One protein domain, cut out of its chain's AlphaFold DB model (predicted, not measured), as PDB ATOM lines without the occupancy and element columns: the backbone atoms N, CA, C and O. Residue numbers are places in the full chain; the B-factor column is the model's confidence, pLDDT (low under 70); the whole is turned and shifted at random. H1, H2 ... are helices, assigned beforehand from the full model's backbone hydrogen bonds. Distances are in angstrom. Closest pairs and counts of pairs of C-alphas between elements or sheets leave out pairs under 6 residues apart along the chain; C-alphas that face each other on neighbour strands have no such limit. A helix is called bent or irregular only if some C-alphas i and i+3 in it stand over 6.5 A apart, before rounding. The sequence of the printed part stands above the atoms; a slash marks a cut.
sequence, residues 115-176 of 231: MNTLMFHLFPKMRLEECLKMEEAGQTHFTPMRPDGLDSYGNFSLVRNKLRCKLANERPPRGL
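AT A GLANCE: This is residues 115 to 176 of the 231 residues of the protein "uncharacterized protein LOC108038689" of Drosophila rhopaloa (UniProt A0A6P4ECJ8). Starting at residue 115, look for one long kinked helix, H1, with an unnamed stretch that folds back beside it, and then a tail, residues 159 to 176, that sticks out and holds the short helix H2. This tail makes much of the length: the C-alphas span 59 by 22 by 19 A. The printed part has 62 residues with two named helices, H1 then H2, and no named strand; the class is all helix, though under half of the residues, 29 of 62, are in named elements. The whole is extended, with a radius of gyration of the C-alphas of 18.1 A.

IN THESE COORDINATES: Find C-alpha 115 at (115.235, 144.079, 147.239); from there H1, residues 115 to 136, runs 30.1 A to C-alpha 136 at (110.217, 147.582, 117.754). Near residue 122 you meet a kink of 36 degrees, and H1 is only just irregular: C-alphas 120 and 123 are 6.8 A apart. Go on to C-alpha 164 at (123.511, 159.596, 153.661), where H2, residues 164 to 170, begins; it is 9.5 A long.

HOW THE PARTS SIT: H1 and H2 are apart, with no C-alpha of the one within 8 A of the other. Inside H1, 15 of 18 O i to N i+4 pairs are within hydrogen-bond range, and inside H2, 2 of 3. Residues 159 to 176, of which 164 to 170 belong to H2, stand free.

THE WHOLE: The two C-alphas farthest apart are those of Thr 140 and Leu 176, at 59.8 A. Without the free stretch, the body of 44 residues spans 34 by 18 by 15 A. The link from H1 to H2, residues 137 to 163, is long, and the printed part has no cut. In the B-factor column, find pLDDT under 70 at residues 155 to 176; the mean of the printed part is 73.1.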
ATOM      1  N   MET A 115     115.826 145.204 147.976       83.62
ATOM      2  CA  MET A 115     115.235 144.079 147.239       83.62
ATOM      3  C   MET A 115     113.750 144.308 146.898       83.62
ATOM      4  O   MET A 115     113.294 143.938 145.822       83.62
ATOM      5  N   ASN A 116     113.004 144.991 147.775       85.06
ATOM      6  CA  ASN A 116     111.610 145.359 147.510       85.06
ATOM      7  C   ASN A 116     111.487 146.305 146.308       85.06
ATOM      8  O   ASN A 116     110.636 146.098 145.446       85.06
ATOM      9  N   THR A 117     112.350 147.321 146.220       84.50
ATOM     10  CA  THR A 117     112.376 148.221 145.061       84.50
ATOM     11  C   THR A 117     112.755 147.467 143.786       84.50
ATOM     12  O   THR A 117     112.148 147.709 142.743       84.50
ATOM     13  N   LEU A 118     113.700 146.524 143.857       86.81
ATOM     14  CA  LEU A 118     114.066 145.693 142.704       86.81
ATOM     15  C   LEU A 118     112.875 144.873 142.208       86.81
ATOM     16  O   LEU A 118     112.473 145.022 141.057       86.81
ATOM     17  N   MET A 119     112.261 144.080 143.085       88.00
ATOM     18  CA  MET A 119     111.217 143.124 142.703       88.00
ATOM     19  C   MET A 119     109.923 143.790 142.232       88.00
ATOM     20  O   MET A 119     109.301 143.307 141.288       88.00
ATOM     21  N   PHE A 120     109.513 144.893 142.867       88.00
ATOM     22  CA  PHE A 120     108.192 145.485 142.627       88.00
ATOM     23  C   PHE A 120     108.210 146.756 141.775       88.00
ATOM     24  O   PHE A 120     107.160 147.162 141.277       88.00
ATOM     25  N   HIS A 121     109.370 147.391 141.578       85.62
ATOM     26  CA  HIS A 121     109.459 148.619 140.783       85.62
ATOM     27  C   HIS A 121     110.430 148.515 139.616       85.62
ATOM     28  O   HIS A 121     110.066 148.902 138.507       85.62
ATOM     29  N   LEU A 122     111.649 148.026 139.845       87.56
ATOM     30  CA  LEU A 122     112.702 148.088 138.834       87.56
ATOM     31  C   LEU A 122     112.592 146.949 137.815       87.56
ATOM     32  O   LEU A 122     112.531 147.199 136.616       87.56
ATOM     33  N   PHE A 123     112.498 145.703 138.287       89.81
ATOM     34  CA  PHE A 123     112.458 144.511 137.433       89.81
ATOM     35  C   PHE A 123     111.253 144.493 136.488       89.81
ATOM     36  O   PHE A 123     111.449 144.221 135.304       89.81
ATOM     37  N   PRO A 124     110.027 144.839 136.935       90.06
ATOM     38  CA  PRO A 124     108.891 144.923 136.026       90.06
ATOM     39  C   PRO A 124     109.084 145.983 134.934       90.06
ATOM     40  O   PRO A 124     108.714 145.741 133.789       90.06
ATOM     41  N   LYS A 125     109.689 147.135 135.266       88.25
ATOM     42  CA  LYS A 125     109.945 148.217 134.301       88.25
ATOM     43  C   LYS A 125     110.991 147.830 133.265       88.25
ATOM     44  O   LYS A 125     110.713 147.953 132.081       88.25
ATOM     45  N   MET A 126     112.141 147.310 133.697       87.44
ATOM     46  CA  MET A 126     113.192 146.866 132.772       87.44
ATOM     47  C   MET A 126     112.669 145.792 131.820       87.44
ATOM     48  O   MET A 126     112.889 145.871 130.618       87.44
ATOM     49  N   ARG A 127     111.887 144.838 132.337       87.50
ATOM     50  CA  ARG A 127     111.289 143.784 131.514       87.50
ATOM     51  C   ARG A 127     110.287 144.331 130.496       87.50
ATOM     52  O   ARG A 127     110.247 143.849 129.372       87.50
ATOM     53  N   LEU A 128     109.486 145.326 130.875       88.31
ATOM     54  CA  LEU A 128     108.578 146.004 129.949       88.31
ATOM     55  C   LEU A 128     109.358 146.747 128.853       88.31
ATOM     56  O   LEU A 128     109.035 146.607 127.680       88.31
ATOM     57  N   GLU A 129     110.398 147.496 129.225       87.88
ATOM     58  CA  GLU A 129     111.255 148.225 128.282       87.88
ATOM     59  C   GLU A 129     111.979 147.289 127.306       87.88
ATOM     60  O   GLU A 129     112.071 147.594 126.119       87.88
ATOM     61  N   GLU A 130     112.469 146.143 127.779       87.38
ATOM     62  CA  GLU A 130     113.062 145.110 126.924       87.38
ATOM     63  C   GLU A 130     112.046 144.542 125.932       87.38
ATOM     64  O   GLU A 130     112.345 144.458 124.742       87.38
ATOM     65  N   CYS A 131     110.838 144.195 126.390       86.12
ATOM     66  CA  CYS A 131     109.786 143.694 125.507       86.12
ATOM     67  C   CYS A 131     109.415 144.715 124.422       86.12
ATOM     68  O   CYS A 131     109.325 144.340 123.257       86.12
ATOM     69  N   LEU A 132     109.254 145.993 124.784       87.62
ATOM     70  CA  LEU A 132     108.931 147.060 123.829       87.62
ATOM     71  C   LEU A 132     110.047 147.255 122.793       87.62
ATOM     72  O   LEU A 132     109.771 147.337 121.601       87.62
ATOM     73  N   LYS A 133     111.317 147.243 123.220       87.81
ATOM     74  CA  LYS A 133     112.463 147.326 122.297       87.81
ATOM     75  C   LYS A 133     112.525 146.143 121.330       87.81
ATOM     76  O   LYS A 133     112.906 146.313 120.175       87.81
ATOM     77  N   MET A 134     112.180 144.942 121.790       85.25
ATOM     78  CA  MET A 134     112.176 143.743 120.944       85.25
ATOM     79  C   MET A 134     110.997 143.731 119.966       85.25
ATOM     80  O   MET A 134     111.160 143.292 118.826       85.25
ATOM     81  N   GLU A 135     109.846 144.264 120.376       86.19
ATOM     82  CA  GLU A 135     108.699 144.487 119.494       86.19
ATOM     83  C   GLU A 135     109.039 145.496 118.386       86.19
ATOM     84  O   GLU A 135     108.799 145.215 117.212       86.19
ATOM     85  N   GLU A 136     109.696 146.610 118.730       88.62
ATOM     86  CA  GLU A 136     110.217 147.582 117.754       88.62
ATOM     87  C   GLU A 136     111.238 146.957 116.788       88.62
ATOM     88  O   GLU A 136     111.265 147.291 115.603       88.62
ATOM     89  N   ALA A 137     112.049 146.011 117.267       87.75
ATOM     90  CA  ALA A 137     112.991 145.249 116.449       87.75
ATOM     91  C   ALA A 137     112.333 144.119 115.623       87.75
ATOM     92  O   ALA A 137     113.028 143.415 114.885       87.75
ATOM     93  N   GLY A 138     111.014 143.925 115.734       85.50
ATOM     94  CA  GLY A 138     110.256 142.914 114.995       85.50
ATOM     95  C   GLY A 138     110.432 141.477 115.501       85.50
ATOM     96  O   GLY A 138     110.066 140.534 114.795       85.50
ATOM     97  N   GLN A 139     110.983 141.274 116.702       80.12
ATOM     98  CA  GLN A 139     111.102 139.946 117.310       80.12
ATOM     99  C   GLN A 139     109.842 139.596 118.110       80.12
ATOM    100  O   GLN A 139     109.608 140.109 119.199       80.12
ATOM    101  N   THR A 140     109.045 138.659 117.593       71.94
ATOM    102  CA  THR A 140     107.795 138.198 118.228       71.94
ATOM    103  C   THR A 140     108.004 137.145 119.322       71.94
ATOM    104  O   THR A 140     107.137 136.948 120.171       71.94
ATOM    105  N   HIS A 141     109.155 136.468 119.326       73.50
ATOM    106  CA  HIS A 141     109.492 135.417 120.286       73.50
ATOM    107  C   HIS A 141     110.737 135.798 121.083       73.50
ATOM    108  O   HIS A 141     111.839 135.325 120.816       73.50
ATOM    109  N   PHE A 142     110.546 136.653 122.086       77.25
ATOM    110  CA  PHE A 142     111.592 137.035 123.024       77.25
ATOM    111  C   PHE A 142     111.354 136.381 124.388       77.25
ATOM    112  O   PHE A 142     110.278 136.503 124.974       77.25
ATOM    113  N   THR A 143     112.367 135.678 124.900       78.69
ATOM    114  CA  THR A 143     112.363 135.169 126.277       78.69
ATOM    115  C   THR A 143     113.302 136.043 127.103       78.69
ATOM    116  O   THR A 143     114.517 135.905 126.960       78.69
ATOM    117  N   PRO A 144     112.780 136.945 127.949       74.38
ATOM    118  CA  PRO A 144     113.619 137.836 128.740       74.38
ATOM    119  C   PRO A 144     114.468 137.047 129.735       74.38
ATOM    120  O   PRO A 144     113.967 136.172 130.456       74.38
ATOM    121  N   MET A 145     115.751 137.397 129.795       81.06
ATOM    122  CA  MET A 145     116.677 136.883 130.795       81.06
ATOM    123  C   MET A 145     116.253 137.375 132.182       81.06
ATOM    124  O   MET A 145     115.733 138.477 132.347       81.06
ATOM    125  N   ARG A 146     116.427 136.534 133.205       78.56
ATOM    126  CA  ARG A 146     116.135 136.940 134.580       78.56
ATOM    127  C   ARG A 146     117.237 137.903 135.050       78.56
ATOM    128  O   ARG A 146     118.387 137.470 135.071       78.56
ATOM    129  N   PRO A 147     116.909 139.146 135.444       79.19
ATOM    130  CA  PRO A 147     117.903 140.075 135.975       79.19
ATOM    131  C   PRO A 147     118.476 139.559 137.306       79.19
ATOM    132  O   PRO A 147     117.740 138.966 138.109       79.19
ATOM    133  N   ASP A 148     119.777 139.764 137.531       81.50
ATOM    134  CA  ASP A 148     120.462 139.345 138.758       81.50
ATOM    135  C   ASP A 148     120.127 140.304 139.909       81.50
ATOM    136  O   ASP A 148     120.224 141.520 139.786       81.50
ATOM    137  N   GLY A 149     119.730 139.777 141.065       78.12
ATOM    138  CA  GLY A 149     119.440 140.596 142.242       78.12
ATOM    139  C   GLY A 149     120.679 141.237 142.872       78.12
ATOM    140  O   GLY A 149     120.521 142.139 143.698       78.12
ATOM    141  N   LEU A 150     121.877 140.767 142.517       76.25
ATOM    142  CA  LEU A 150     123.150 141.268 143.038       76.25
ATOM    143  C   LEU A 150     123.763 142.387 142.191       76.25
ATOM    144  O   LEU A 150     124.711 143.023 142.648       76.25
ATOM    145  N   ASP A 151     123.212 142.667 141.012       79.06
ATOM    146  CA  ASP A 151     123.715 143.735 140.153       79.06
ATOM    147  C   ASP A 151     123.542 145.128 140.777       79.06
ATOM    148  O   ASP A 151     122.674 145.395 141.621       79.06
ATOM    149  N   SER A 152     124.396 146.056 140.343       74.50
ATOM    150  CA  SER A 152     124.326 147.454 140.751       74.50
ATOM    151  C   SER A 152     123.267 148.205 139.951       74.50
ATOM    152  O   SER A 152     123.514 148.675 138.843       74.50
ATOM    153  N   TYR A 153     122.095 148.390 140.547       77.38
ATOM    154  CA  TYR A 153     121.011 149.161 139.933       77.38
ATOM    155  C   TYR A 153     121.090 150.663 140.233       77.38
ATOM    156  O   TYR A 153     120.183 151.407 139.893       77.38
ATOM    157  N   GLY A 154     122.159 151.135 140.880       72.94
ATOM    158  CA  GLY A 154     122.293 152.520 141.334       72.94
ATOM    159  C   GLY A 154     121.412 152.837 142.549       72.94
ATOM    160  O   GLY A 154     121.094 151.968 143.360       72.94
ATOM    161  N   ASN A 155     121.018 154.108 142.690       68.75
ATOM    162  CA  ASN A 155     120.287 154.619 143.855       68.75
ATOM    163  C   ASN A 155     118.807 154.871 143.557       68.75
ATOM    164  O   ASN A 155     118.386 156.019 143.412       68.75
ATOM    165  N   PHE A 156     118.000 153.809 143.536       65.81
ATOM    166  CA  PHE A 156     116.545 153.907 143.347       65.81
ATOM    167  C   PHE A 156     115.747 153.849 144.656       65.81
ATOM    168  O   PHE A 156     114.561 153.519 144.665       65.81
ATOM    169  N   SER A 157     116.351 154.192 145.797       62.25
ATOM    170  CA  SER A 157     115.596 154.260 147.046       62.25
ATOM    171  C   SER A 157     114.560 155.391 146.988       62.25
ATOM    172  O   SER A 157     114.915 156.570 146.954       62.25
ATOM    173  N   LEU A 158     113.268 155.041 147.058       57.69
ATOM    174  CA  LEU A 158     112.157 155.999 147.223       57.69
ATOM    175  C   LEU A 158     112.367 156.921 148.434       57.69
ATOM    176  O   LEU A 158     111.918 158.067 148.461       57.69
ATOM    177  N   VAL A 159     113.115 156.434 149.424       55.25
ATOM    178  CA  VAL A 159     113.661 157.246 150.502       55.25
ATOM    179  C   VAL A 159     114.752 158.135 149.904       55.25
ATOM    180  O   VAL A 159     115.892 157.704 149.748       55.25
ATOM    181  N   ARG A 160     114.406 159.376 149.539       52.25
ATOM    182  CA  ARG A 160     115.370 160.423 149.157       52.25
ATOM    183  C   ARG A 160     116.438 160.533 150.246       52.25
ATOM    184  O   ARG A 160     116.239 161.204 151.257       52.25
ATOM    185  N   ASN A 161     117.574 159.877 150.041       52.97
ATOM    186  CA  ASN A 161     118.608 159.674 151.052       52.97
ATOM    187  C   ASN A 161     119.503 160.921 151.204       52.97
ATOM    188  O   ASN A 161     120.728 160.841 151.179       52.97
ATOM    189  N   LYS A 162     118.888 162.104 151.369       54.19
ATOM    190  CA  LYS A 162     119.585 163.393 151.542       54.19
ATOM    191  C   LYS A 162     120.547 163.391 152.739       54.19
ATOM    192  O   LYS A 162     121.483 164.182 152.765       54.19
ATOM    193  N   LEU A 163     120.316 162.517 153.719       53.66
ATOM    194  CA  LEU A 163     121.137 162.386 154.924       53.66
ATOM    195  C   LEU A 163     122.392 161.524 154.708       53.66
ATOM    196  O   LEU A 163     123.434 161.833 155.277       53.66
ATOM    197  N   ARG A 164     122.349 160.484 153.861       50.59
ATOM    198  CA  ARG A 164     123.511 159.596 153.661       50.59
ATOM    199  C   ARG A 164     124.612 160.212 152.802       50.59
ATOM    200  O   ARG A 164     125.778 160.004 153.117       50.59
ATOM    201  N   CYS A 165     124.271 161.029 151.802       47.22
ATOM    202  CA  CYS A 165     125.284 161.765 151.032       47.22
ATOM    203  C   CYS A 165     126.039 162.792 151.894       47.22
ATOM    204  O   CYS A 165     127.188 163.100 151.604       47.22
ATOM    205  N   LYS A 166     125.424 163.285 152.981       48.25
ATOM    206  CA  LYS A 166     126.114 164.124 153.970       48.25
ATOM    207  C   LYS A 166     127.015 163.289 154.881       48.25
ATOM    208  O   LYS A 166     128.196 163.582 154.979       48.25
ATOM    209  N   LEU A 167     126.513 162.180 155.436       46.47
ATOM    210  CA  LEU A 167     127.304 161.322 156.333       46.47
ATOM    211  C   LEU A 167     128.510 160.635 155.667       46.47
ATOM    212  O   LEU A 167     129.500 160.369 156.345       46.47
ATOM    213  N   ALA A 168     128.439 160.308 154.373       50.12
ATOM    214  CA  ALA A 168     129.579 159.742 153.647       50.12
ATOM    215  C   ALA A 168     130.700 160.778 153.442       50.12
ATOM    216  O   ALA A 168     131.869 160.432 153.576       50.12
ATOM    217  N   ASN A 169     130.338 162.046 153.215       50.94
ATOM    218  CA  ASN A 169     131.283 163.160 153.099       50.94
ATOM    219  C   ASN A 169     131.792 163.659 154.463       50.94
ATOM    220  O   ASN A 169     132.877 164.226 154.545       50.94
ATOM    221  N   GLU A 170     131.026 163.447 155.535       52.84
ATOM    222  CA  GLU A 170     131.379 163.841 156.906       52.84
ATOM    223  C   GLU A 170     132.200 162.784 157.656       52.84
ATOM    224  O   GLU A 170     132.693 163.058 158.751       52.84
ATOM    225  N   ARG A 171     132.368 161.570 157.111       52.62
ATOM    226  CA  ARG A 171     133.219 160.568 157.757       52.62
ATOM    227  C   ARG A 171     134.684 160.981 157.618       52.62
ATOM    228  O   ARG A 171     135.198 160.987 156.498       52.62
ATOM    229  N   PRO A 172     135.389 161.275 158.728       55.53
ATOM    230  CA  PRO A 172     136.811 161.549 158.654       55.53
ATOM    231  C   PRO A 172     137.526 160.311 158.089       55.53
ATOM    232  O   PRO A 172     137.153 159.180 158.432       55.53
ATOM    233  N   PRO A 173     138.545 160.490 157.228       58.69
ATOM    234  CA  PRO A 173     139.324 159.376 156.703       58.69
ATOM    235  C   PRO A 173     139.837 158.508 157.857       58.69
ATOM    236  O   PRO A 173     140.258 159.028 158.895       58.69
ATOM    237  N   ARG A 174     139.802 157.178 157.694       53.50
ATOM    238  CA  ARG A 174     140.291 156.244 158.722       53.50
ATOM    239  C   ARG A 174     141.724 156.630 159.120       53.50
ATOM    240  O   ARG A 174     142.609 156.656 158.273       53.50
ATOM    241  N   GLY A 175     141.939 156.916 160.405       59.62
ATOM    242  CA  GLY A 175     143.238 157.334 160.946       59.62
ATOM    243  C   GLY A 175     143.379 158.832 161.234       59.62
ATOM    244  O   GLY A 175     144.381 159.222 161.832       59.62
ATOM    245  N   LEU A 176     142.393 159.669 160.887       59.31
ATOM    246  CA  LEU A 176     142.337 161.037 161.406       59.31
ATOM    247  C   LEU A 176     141.772 161.055 162.829       59.31
ATOM    248  O   LEU A 176     140.730 160.468 163.116       59.31
TER     249      LEU A 176